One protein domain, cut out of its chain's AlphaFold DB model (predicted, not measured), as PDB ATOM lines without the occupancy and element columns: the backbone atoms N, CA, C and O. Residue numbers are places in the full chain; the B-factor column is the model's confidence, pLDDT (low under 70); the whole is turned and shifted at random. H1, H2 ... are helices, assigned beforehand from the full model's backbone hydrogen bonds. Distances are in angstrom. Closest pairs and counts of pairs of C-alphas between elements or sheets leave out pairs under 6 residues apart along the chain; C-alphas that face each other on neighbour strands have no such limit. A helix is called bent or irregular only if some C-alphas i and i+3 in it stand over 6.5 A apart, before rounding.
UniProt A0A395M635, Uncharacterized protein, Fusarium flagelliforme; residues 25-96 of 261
ATOM      1  N   GLU A  25     127.579 263.574 295.882       87.94
ATOM      2  CA  GLU A  25     126.773 262.812 294.921       87.94
ATOM      3  C   GLU A  25     125.273 263.140 294.998       87.94
ATOM      4  O   GLU A  25     124.569 263.159 293.983       87.94
ATOM      5  N   GLU A  26     124.753 263.361 296.203       86.25
ATOM      6  CA  GLU A  26     123.359 263.734 296.436       86.25
ATOM      7  C   GLU A  26     123.106 265.192 296.054       86.25
ATOM      8  O   GLU A  26     122.107 265.483 295.395       86.25
ATOM      9  N   GLN A  27     124.043 266.086 296.373       88.06
ATOM     10  CA  GLN A  27     124.023 267.483 295.947       88.06
ATOM     11  C   GLN A  27     124.009 267.590 294.415       88.06
ATOM     12  O   GLN A  27     123.206 268.334 293.850       88.06
ATOM     13  N   ALA A  28     124.828 266.797 293.713       84.88
ATOM     14  CA  ALA A  28     124.836 266.742 292.250       84.88
ATOM     15  C   ALA A  28     123.487 266.274 291.673       84.88
ATOM     16  O   ALA A  28     123.017 266.808 290.664       84.88
ATOM     17  N   LYS A  29     122.821 265.310 292.325       86.06
ATOM     18  CA  LYS A  29     121.472 264.869 291.932       86.06
ATOM     19  C   LYS A  29     120.444 265.976 292.139       86.06
ATOM     20  O   LYS A  29     119.678 266.245 291.213       86.06
ATOM     21  N   LEU A  30     120.469 266.639 293.294       85.94
ATOM     22  CA  LEU A  30     119.568 267.746 293.613       85.94
ATOM     23  C   LEU A  30     119.735 268.916 292.636       85.94
ATOM     24  O   LEU A  30     118.740 269.418 292.116       85.94
ATOM     25  N   ASN A  31     120.974 269.264 292.278       82.31
ATOM     26  CA  ASN A  31     121.280 270.252 291.237       82.31
ATOM     27  C   ASN A  31     120.711 269.872 289.863       82.31
ATOM     28  O   ASN A  31     120.257 270.733 289.113       82.31
ATOM     29  N   ALA A  32     120.688 268.579 289.532       82.56
ATOM     30  CA  ALA A  32     120.067 268.074 288.310       82.56
ATOM     31  C   ALA A  32     118.528 267.969 288.400       82.56
ATOM     32  O   ALA A  32     117.902 267.427 287.485       82.56
ATOM     33  N   GLY A  33     117.910 268.430 289.496       80.62
ATOM     34  CA  GLY A  33     116.474 268.304 289.750       80.62
ATOM     35  C   GLY A  33     116.022 266.863 289.994       80.62
ATOM     36  O   GLY A  33     114.851 266.539 289.799       80.62
ATOM     37  N   LYS A  34     116.948 265.979 290.375       83.88
ATOM     38  CA  LYS A  34     116.705 264.561 290.649       83.88
ATOM     39  C   LYS A  34     116.878 264.279 292.133       83.88
ATOM     40  O   LYS A  34     117.628 264.944 292.837       83.88
ATOM     41  N   TYR A  35     116.224 263.231 292.601       87.38
ATOM     42  CA  TYR A  35     116.344 262.772 293.974       87.38
ATOM     43  C   TYR A  35     116.189 261.254 294.044       87.38
ATOM     44  O   TYR A  35     115.688 260.619 293.117       87.38
ATOM     45  N   ASN A  36     116.660 260.666 295.138       84.94
ATOM     46  CA  ASN A  36     116.523 259.247 295.436       84.94
ATOM     47  C   ASN A  36     115.942 259.064 296.845       84.94
ATOM     48  O   ASN A  36     115.701 260.032 297.567       84.94
ATOM     49  N   GLN A  37     115.736 257.807 297.233       80.50
ATOM     50  CA  GLN A  37     115.188 257.470 298.544       80.50
ATOM     51  C   GLN A  37     116.034 258.034 299.697       80.50
ATOM     52  O   GLN A  37     115.473 258.609 300.620       80.50
ATOM     53  N   GLY A  38     117.369 257.951 299.614       84.50
ATOM     54  CA  GLY A  38     118.269 258.471 300.654       84.50
ATOM     55  C   GLY A  38     118.123 259.978 300.877       84.50
ATOM     56  O   GLY A  38     117.980 260.420 302.015       84.50
ATOM     57  N   ILE A  39     118.049 260.756 299.793       87.50
ATOM     58  CA  ILE A  39     117.779 262.200 299.837       87.50
ATOM     59  C   ILE A  39     116.439 262.471 300.527       87.50
ATOM     60  O   ILE A  39     116.356 263.317 301.416       87.50
ATOM     61  N   MET A  40     115.389 261.739 300.154       87.88
ATOM     62  CA  MET A  40     114.057 261.943 300.726       87.88
ATOM     63  C   MET A  40     113.977 261.528 302.198       87.88
ATOM     64  O   MET A  40     113.334 262.209 302.993       87.88
ATOM     65  N   ASP A  41     114.680 260.470 302.594       85.62
ATOM     66  CA  ASP A  41     114.776 260.046 303.990       85.62
ATOM     67  C   ASP A  41     115.504 261.089 304.850       85.62
ATOM     68  O   ASP A  41     115.084 261.349 305.980       85.62
ATOM     69  N   LYS A  42     116.551 261.733 304.315       89.75
ATOM     70  CA  LYS A  42     117.235 262.854 304.977       89.75
ATOM     71  C   LYS A  42     116.303 264.048 305.149       89.75
ATOM     72  O   LYS A  42     116.170 264.553 306.259       89.75
ATOM     73  N   ILE A  43     115.565 264.431 304.106       88.31
ATOM     74  CA  ILE A  43     114.569 265.512 304.193       88.31
ATOM     75  C   ILE A  43     113.476 265.172 305.218       88.31
ATOM     76  O   ILE A  43     113.097 266.005 306.038       88.31
ATOM     77  N   ASN A  44     113.002 263.928 305.265       78.94
ATOM     78  CA  ASN A  44     112.020 263.494 306.262       78.94
ATOM     79  C   ASN A  44     112.536 263.562 307.704       78.94
ATOM     80  O   ASN A  44     111.727 263.707 308.620       78.94
ATOM     81  N   LYS A  45     113.853 263.544 307.922       85.00
ATOM     82  CA  LYS A  45     114.479 263.635 309.251       85.00
ATOM     83  C   LYS A  45     115.044 265.015 309.590       85.00
ATOM     84  O   LYS A  45     115.271 265.273 310.762       85.00
ATOM     85  N   ILE A  46     115.202 265.895 308.601       83.12
ATOM     86  CA  ILE A  46     115.790 267.229 308.784       83.12
ATOM     87  C   ILE A  46     115.013 268.065 309.814       83.12
ATOM     88  O   ILE A  46     113.778 268.093 309.779       83.12
ATOM     89  N   SER A  47     115.705 268.714 310.747       77.56
ATOM     90  CA  SER A  47     115.084 269.690 311.652       77.56
ATOM     91  C   SER A  47     114.782 271.002 310.914       77.56
ATOM     92  O   SER A  47     115.210 271.193 309.775       77.56
ATOM     93  N   LEU A  48     114.034 271.916 311.540       66.88
ATOM     94  CA  LEU A  48     113.791 273.239 310.952       66.88
ATOM     95  C   LEU A  48     115.094 274.049 310.830       66.88
ATOM     96  O   LEU A  48     115.337 274.644 309.789       66.88
ATOM     97  N   GLU A  49     115.958 274.002 311.844       69.06
ATOM     98  CA  GLU A  49     117.265 274.680 311.841       69.06
ATOM     99  C   GLU A  49     118.172 274.149 310.728       69.06
ATOM    100  O   GLU A  49     118.735 274.910 309.945       69.06
ATOM    101  N   GLN A  50     118.244 272.823 310.597       77.81
ATOM    102  CA  GLN A  50     118.977 272.181 309.514       77.81
ATOM    103  C   GLN A  50     118.373 272.520 308.152       77.81
ATOM    104  O   GLN A  50     119.102 272.699 307.189       77.81
ATOM    105  N   TYR A  51     117.049 272.625 308.048       83.56
ATOM    106  CA  TYR A  51     116.399 273.059 306.818       83.56
ATOM    107  C   TYR A  51     116.778 274.497 306.454       83.56
ATOM    108  O   TYR A  51     117.118 274.747 305.302       83.56
ATOM    109  N   GLU A  52     116.739 275.429 307.408       75.56
ATOM    110  CA  GLU A  52     117.142 276.821 307.185       75.56
ATOM    111  C   GLU A  52     118.587 276.900 306.701       75.56
ATOM    112  O   GLU A  52     118.855 277.536 305.677       75.56
ATOM    113  N   TRP A  53     119.483 276.164 307.357       79.50
ATOM    114  CA  TRP A  53     120.867 276.018 306.923       79.50
ATOM    115  C   TRP A  53     120.973 275.444 305.506       79.50
ATOM    116  O   TRP A  53     121.588 276.050 304.631       79.50
ATOM    117  N   GLU A  54     120.304 274.321 305.228       83.25
ATOM    118  CA  GLU A  54     120.354 273.687 303.911       83.25
ATOM    119  C   GLU A  54     119.810 274.606 302.809       83.25
ATOM    120  O   GLU A  54     120.314 274.600 301.688       83.25
ATOM    121  N   THR A  55     118.820 275.459 303.106       82.44
ATOM    122  CA  THR A  55     118.306 276.431 302.125       82.44
ATOM    123  C   THR A  55     119.306 277.512 301.723       82.44
ATOM    124  O   THR A  55     119.078 278.181 300.710       82.44
ATOM    125  N   MET A  56     120.422 277.658 302.445       78.38
ATOM    126  CA  MET A  56     121.535 278.513 302.029       78.38
ATOM    127  C   MET A  56     122.315 277.913 300.852       78.38
ATOM    128  O   MET A  56     122.922 278.656 300.080       78.38
ATOM    129  N   PHE A  57     122.261 276.592 300.651       80.50
ATOM    130  CA  PHE A  57     122.896 275.950 299.505       80.50
ATOM    131  C   PHE A  57     121.993 275.962 298.270       80.50
ATOM    132  O   PHE A  57     120.808 275.620 298.309       80.50
ATOM    133  N   LEU A  58     122.583 276.300 297.119       79.50
ATOM    134  CA  LEU A  58     121.856 276.446 295.853       79.50
ATOM    135  C   LEU A  58     121.135 275.162 295.415       79.50
ATOM    136  O   LEU A  58     120.014 275.249 294.913       79.50
ATOM    137  N   PHE A  59     121.731 273.985 295.636       84.19
ATOM    138  CA  PHE A  59     121.129 272.704 295.241       84.19
ATOM    139  C   PHE A  59     119.808 272.448 295.976       84.19
ATOM    140  O   PHE A  59     118.823 272.014 295.376       84.19
ATOM    141  N   PHE A  60     119.762 272.756 297.272       83.88
ATOM    142  CA  PHE A  60     118.588 272.519 298.101       83.88
ATOM    143  C   PHE A  60     117.575 273.648 297.946       83.88
ATOM    144  O   PHE A  60     116.384 273.388 297.800       83.88
ATOM    145  N   SER A  61     118.038 274.897 297.860       83.75
ATOM    146  CA  SER A  61     117.195 276.047 297.524       83.75
ATOM    147  C   SER A  61     116.453 275.843 296.196       83.75
ATOM    148  O   SER A  61     115.252 276.107 296.101       83.75
ATOM    149  N   GLY A  62     117.124 275.265 295.193       81.81
ATOM    150  CA  GLY A  62     116.516 274.861 293.925       81.81
ATOM    151  C   GLY A  62     115.407 273.816 294.091       81.81
ATOM    152  O   GLY A  62     114.325 273.971 293.516       81.81
ATOM    153  N   LEU A  63     115.626 272.793 294.927       85.75
ATOM    154  CA  LEU A  63     114.599 271.807 295.278       85.75
ATOM    155  C   LEU A  63     113.405 272.467 295.982       85.75
ATOM    156  O   LEU A  63     112.256 272.230 295.606       85.75
ATOM    157  N   VAL A  64     113.653 273.320 296.976       85.50
ATOM    158  CA  VAL A  64     112.594 274.027 297.707       85.50
ATOM    159  C   VAL A  64     111.778 274.892 296.752       85.50
ATOM    160  O   VAL A  64     110.552 274.797 296.752       85.50
ATOM    161  N   ALA A  65     112.431 275.669 295.884       82.69
ATOM    162  CA  ALA A  65     111.777 276.492 294.867       82.69
ATOM    163  C   ALA A  65     110.909 275.659 293.908       82.69
ATOM    164  O   ALA A  65     109.801 276.069 293.547       82.69
ATOM    165  N   TYR A  66     111.383 274.468 293.529       83.12
ATOM    166  CA  TYR A  66     110.615 273.512 292.736       83.12
ATOM    167  C   TYR A  66     109.373 272.998 293.480       83.12
ATOM    168  O   TYR A  66     108.309 272.880 292.873       83.12
ATOM    169  N   ILE A  67     109.474 272.708 294.779       80.06
ATOM    170  CA  ILE A  67     108.357 272.182 295.579       80.06
ATOM    171  C   ILE A  67     107.290 273.259 295.803       80.06
ATOM    172  O   ILE A  67     106.099 273.003 295.642       80.06
ATOM    173  N   ILE A  68     107.703 274.484 296.133       79.44
ATOM    174  CA  ILE A  68     106.783 275.576 296.486       79.44
ATOM    175  C   ILE A  68     106.201 276.315 295.272       79.44
ATOM    176  O   ILE A  68     105.514 277.317 295.466       79.44
ATOM    177  N   ARG A  69     106.496 275.873 294.038       70.44
ATOM    178  CA  ARG A  69     106.066 276.445 292.742       70.44
ATOM    179  C   ARG A  69     104.861 277.392 292.839       70.44
ATOM    180  O   ARG A  69     103.730 276.967 293.047       70.44
ATOM    181  N   GLY A  70     105.108 278.686 292.631       58.47
ATOM    182  CA  GLY A  70     104.065 279.721 292.582       58.47
ATOM    183  C   GLY A  70     103.723 280.376 293.925       58.47
ATOM    184  O   GLY A  70     103.112 281.443 293.933       58.47
ATOM    185  N   HIS A  71     104.180 279.831 295.053       62.03
ATOM    186  CA  HIS A  71     103.960 280.410 296.376       62.03
ATOM    187  C   HIS A  71     105.140 281.293 296.811       62.03
ATOM    188  O   HIS A  71     106.061 280.850 297.493       62.03
ATOM    189  N   LYS A  72     105.115 282.572 296.410       59.03
ATOM    190  CA  LYS A  72     106.238 283.506 296.626       59.03
ATOM    191  C   LYS A  72     106.371 284.038 298.064       59.03
ATOM    192  O   LYS A  72     107.472 284.388 298.467       59.03
ATOM    193  N   ASN A  73     105.293 284.017 298.856       73.56
ATOM    194  CA  ASN A  73     105.221 284.697 300.163       73.56
ATOM    195  C   ASN A  73     104.913 283.744 301.334       73.56
ATOM    196  O   ASN A  73     104.129 284.068 302.223       73.56
ATOM    197  N   LEU A  74     105.464 282.531 301.314       70.06
ATOM    198  CA  LEU A  74     105.327 281.615 302.449       70.06
ATOM    199  C   LEU A  74     106.360 281.938 303.530       70.06
ATOM    200  O   LEU A  74     107.528 282.168 303.209       70.06
ATOM    201  N   SER A  75     105.932 281.894 304.795       69.56
ATOM    202  CA  SER A  75     106.848 281.902 305.938       69.56
ATOM    203  C   SER A  75     107.775 280.684 305.888       69.56
ATOM    204  O   SER A  75     107.446 279.662 305.274       69.56
ATOM    205  N   VAL A  76     108.941 280.793 306.525       68.88
ATOM    206  CA  VAL A  76     109.945 279.721 306.563       68.88
ATOM    207  C   VAL A  76     109.361 278.407 307.117       68.88
ATOM    208  O   VAL A  76     109.472 277.398 306.411       68.88
ATOM    209  N   PRO A  77     108.585 278.400 308.224       59.59
ATOM    210  CA  PRO A  77     107.930 277.183 308.719       59.59
ATOM    211  C   PRO A  77     106.950 276.556 307.718       59.59
ATOM    212  O   PRO A  77     106.854 275.335 307.590       59.59
ATOM    213  N   ARG A  78     106.233 277.377 306.939       61.41
ATOM    214  CA  ARG A  78     105.307 276.873 305.910       61.41
ATOM    215  C   ARG A  78     106.043 276.249 304.730       61.41
ATOM    216  O   ARG A  78     105.575 275.243 304.199       61.41
ATOM    217  N   LYS A  79     107.176 276.822 304.316       71.50
ATOM    218  CA  LYS A  79     108.029 276.221 303.280       71.50
ATOM    219  C   LYS A  79     108.595 274.885 303.767       71.50
ATOM    220  O   LYS A  79     108.478 273.893 303.051       71.50
ATOM    221  N   PHE A  80     109.087 274.838 305.004       72.44
ATOM    222  CA  PHE A  80     109.569 273.615 305.644       72.44
ATOM    223  C   PHE A  80     108.504 272.508 305.671       72.44
ATOM    224  O   PHE A  80     108.751 271.394 305.210       72.44
ATOM    225  N   ALA A  81     107.282 272.830 306.104       64.38
ATOM    226  CA  ALA A  81     106.177 271.874 306.145       64.38
ATOM    227  C   ALA A  81     105.823 271.301 304.760       64.38
ATOM    228  O   ALA A  81     105.529 270.111 304.633       64.38
ATOM    229  N   LEU A  82     105.872 272.122 303.703       70.44
ATOM    230  CA  LEU A  82     105.636 271.661 302.331       70.44
ATOM    231  C   LEU A  82     106.746 270.733 301.835       70.44
ATOM    232  O   LEU A  82     106.461 269.734 301.177       70.44
ATOM    233  N   VAL A  83     107.996 271.038 302.172       78.25
ATOM    234  CA  VAL A  83     109.162 270.226 301.804       78.25
ATOM    235  C   VAL A  83     109.130 268.872 302.520       78.25
ATOM    236  O   VAL A  83     109.330 267.839 301.882       78.25
ATOM    237  N   LYS A  84     108.751 268.845 303.805       77.88
ATOM    238  CA  LYS A  84     108.468 267.607 304.554       77.88
ATOM    239  C   LYS A  84     107.340 266.793 303.931       77.88
ATOM    240  O   LYS A  84     107.487 265.594 303.714       77.88
ATOM    241  N   ALA A  85     106.215 267.435 303.618       65.81
ATOM    242  CA  ALA A  85     105.074 266.758 303.009       65.81
ATOM    243  C   ALA A  85     105.423 266.165 301.634       65.81
ATOM    244  O   ALA A  85     104.970 265.070 301.295       65.81
ATOM    245  N   PHE A  86     106.250 266.868 300.858       76.31
ATOM    246  CA  PHE A  86     106.774 266.380 299.589       76.31
ATOM    247  C   PHE A  86     107.643 265.131 299.777       76.31
ATOM    248  O   PHE A  86     107.368 264.106 299.157       76.31
ATOM    249  N   ALA A  87     108.627 265.169 300.678       76.31
ATOM    250  CA  ALA A  87     109.499 264.022 300.926       76.31
ATOM    251  C   ALA A  87     108.736 262.798 301.453       76.31
ATOM    252  O   ALA A  87     108.963 261.667 301.011       76.31
ATOM    253  N   LEU A  88     107.754 263.012 302.330       69.38
ATOM    254  CA  LEU A  88     106.890 261.940 302.810       69.38
ATOM    255  C   LEU A  88     106.107 261.298 301.657       69.38
ATOM    256  O   LEU A  88     106.030 260.076 301.557       69.38
ATOM    257  N   ARG A  89     105.572 262.105 300.739       65.44
ATOM    258  CA  ARG A  89     104.857 261.601 299.562       65.44
ATOM    259  C   ARG A  89     105.763 260.761 298.659       65.44
ATOM    260  O   ARG A  89     105.369 259.658 298.289       65.44
ATOM    261  N   GLU A  90     106.945 261.262 298.313       71.44
ATOM    262  CA  GLU A  90     107.862 260.574 297.393       71.44
ATOM    263  C   GLU A  90     108.360 259.243 297.977       71.44
ATOM    264  O   GLU A  90     108.349 258.221 297.293       71.44
ATOM    265  N   THR A  91     108.691 259.209 299.273       66.44
ATOM    266  CA  THR A  91     109.072 257.960 299.962       66.44
ATOM    267  C   THR A  91     107.938 256.935 300.029       66.44
ATOM    268  O   THR A  91     108.182 255.731 299.932       66.44
ATOM    269  N   MET A  92     106.685 257.380 300.162       58.97
ATOM    270  CA  MET A  92     105.523 256.488 300.122       58.97
ATOM    271  C   MET A  92     105.235 255.968 298.705       58.97
ATOM    272  O   MET A  92     104.790 254.832 298.560       58.97
ATOM    273  N   MET A  93     105.522 256.754 297.660       52.69
ATOM    274  CA  MET A  93     105.355 256.351 296.253       52.69
ATOM    275  C   MET A  93     106.458 255.418 295.741       52.69
ATOM    276  O   MET A  93     106.208 254.634 294.829       52.69
ATOM    277  N   ALA A  94     107.656 255.465 296.328       47.19
ATOM    278  CA  ALA A  94     108.789 254.619 295.949       47.19
ATOM    279  C   ALA A  94     108.667 253.152 296.410       47.19
ATOM    280  O   ALA A  94     109.436 252.299 295.960       47.19
ATOM    281  N   LYS A  95     107.706 252.821 297.285       46.41
ATOM    282  CA  LYS A  95     107.437 251.430 297.673       46.41
ATOM    283  C   LYS A  95     106.626 250.736 296.569       46.41
ATOM    284  O   LYS A  95     105.519 251.195 296.279       46.41
ATOM    285  N   PRO A  96     107.118 249.635 295.962       38.53
ATOM    286  CA  PRO A  96     106.365 248.915 294.943       38.53
ATOM    287  C   PRO A  96     105.059 248.405 295.549       38.53
ATOM    288  O   PRO A  96     105.049 247.572 296.455       38.53
TER     289      PRO A  96
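AT A GLANCE: This is residues 25 to 96 of the 261 residues of an uncharacterized protein of Fusarium flagelliforme (UniProt A0A395M635). One long helix, H5, runs along one side of the domain, and four short helices are gathered on the same side of it. H3 crosses near its start, H4 crosses further on, and H2 packs slantwise on its later part, while H1 packs on H4 on the side away from H5 and has no contact with H5. The printed part has 72 residues, with five named helices in the order H1, H2, H3, H4, H5 and no named strand; the class is all helix. The whole is compact, with a radius of gyration of the C-alphas of 11.5 A, and it spans 36 by 24 by 23 A, which is only just elongated. The long span is that of H5 together with the link before it and the last residues after it.

HOW THE PARTS SIT: Begin with H5, residues 76 to 93, the hub, which touches three other helices. Look first at its residues 83 to 91, which alone touch H2, residues 37 to 45: the closest C-alphas, those of Met 40 and Ala 87, are 5.0 A apart, and the two helices run opposite ways at a steep tilt of 40 degrees. Go back to residues 76 to 80 of H5, which alone touch H3, residues 48 to 54. Here the closest C-alphas are those of Leu 48 and Phe 80, 6.8 A apart, and the lines are about perpendicular, at 84 degrees. With residues 79 to 86 alone, H5 touches H4, residues 58 to 67: the closest C-alphas, those of Val 64 and Val 83, are 6.6 A apart, and the lines are about perpendicular, at 78 degrees. Step outward from H4 to H1, residues 25 to 31. They touch, with the C-alphas of Asn 31 and Phe 59 closest at 4.7 A, and they run the same way at a steep tilt of 55 degrees. The helix packing is mostly crossed: of these four touching pairs, 0 are at a shallow tilt. H1 and H2 are close but not clearly touching, the C-alphas of Glu 26 and Ile 39 being 6.7 A apart, and so are H3 and H4, with Glu 54 and Phe 60 closest at 6.2 A between C-alphas. H1 and H5 are apart, as are H1 and H3, and H2 and H4; H2 and H3 are only just apart, at 8.2 A. Check the backbone O and N atoms in H1, H2, H3, H4 and H5: every O i to N i+4 pair is within hydrogen-bond range.

IN THESE COORDINATES: Find C-alpha 76 at (109.945, 279.721, 306.563); from there H5, 18 residues and the longest helix, runs 26.0 A to C-alpha 93 at (105.355, 256.351, 296.253). H4, residues 58 to 67, measures 14.2 A from first to last C-alpha, and H2, residues 37 to 45, measures 12.4 A. H1, residues 25 to 31, starts at C-alpha 25, at (126.773, 262.812, 294.921), and is 10.0 A long. H3, residues 48 to 54, is 9.6 A long. None of the helices is bent.

THE WHOLE: The two C-alphas farthest apart are those of Asn 73 and Pro 96, at 36.2 A. The printed part runs from residue 25 to residue 96 and has no cut. The links from H1 to H2, H2 to H3 and H3 to H4 are tight; the link from H4 to H5, with 8 residues between them, is short. The mean pLDDT of the printed part is 75.8. Look in the B-factor column for the 19 residues under 70: 48 to 49, 70 to 72, 75 to 78, 81, 85, 88 to 89 and 91 to 96. H5 has a mean of 68.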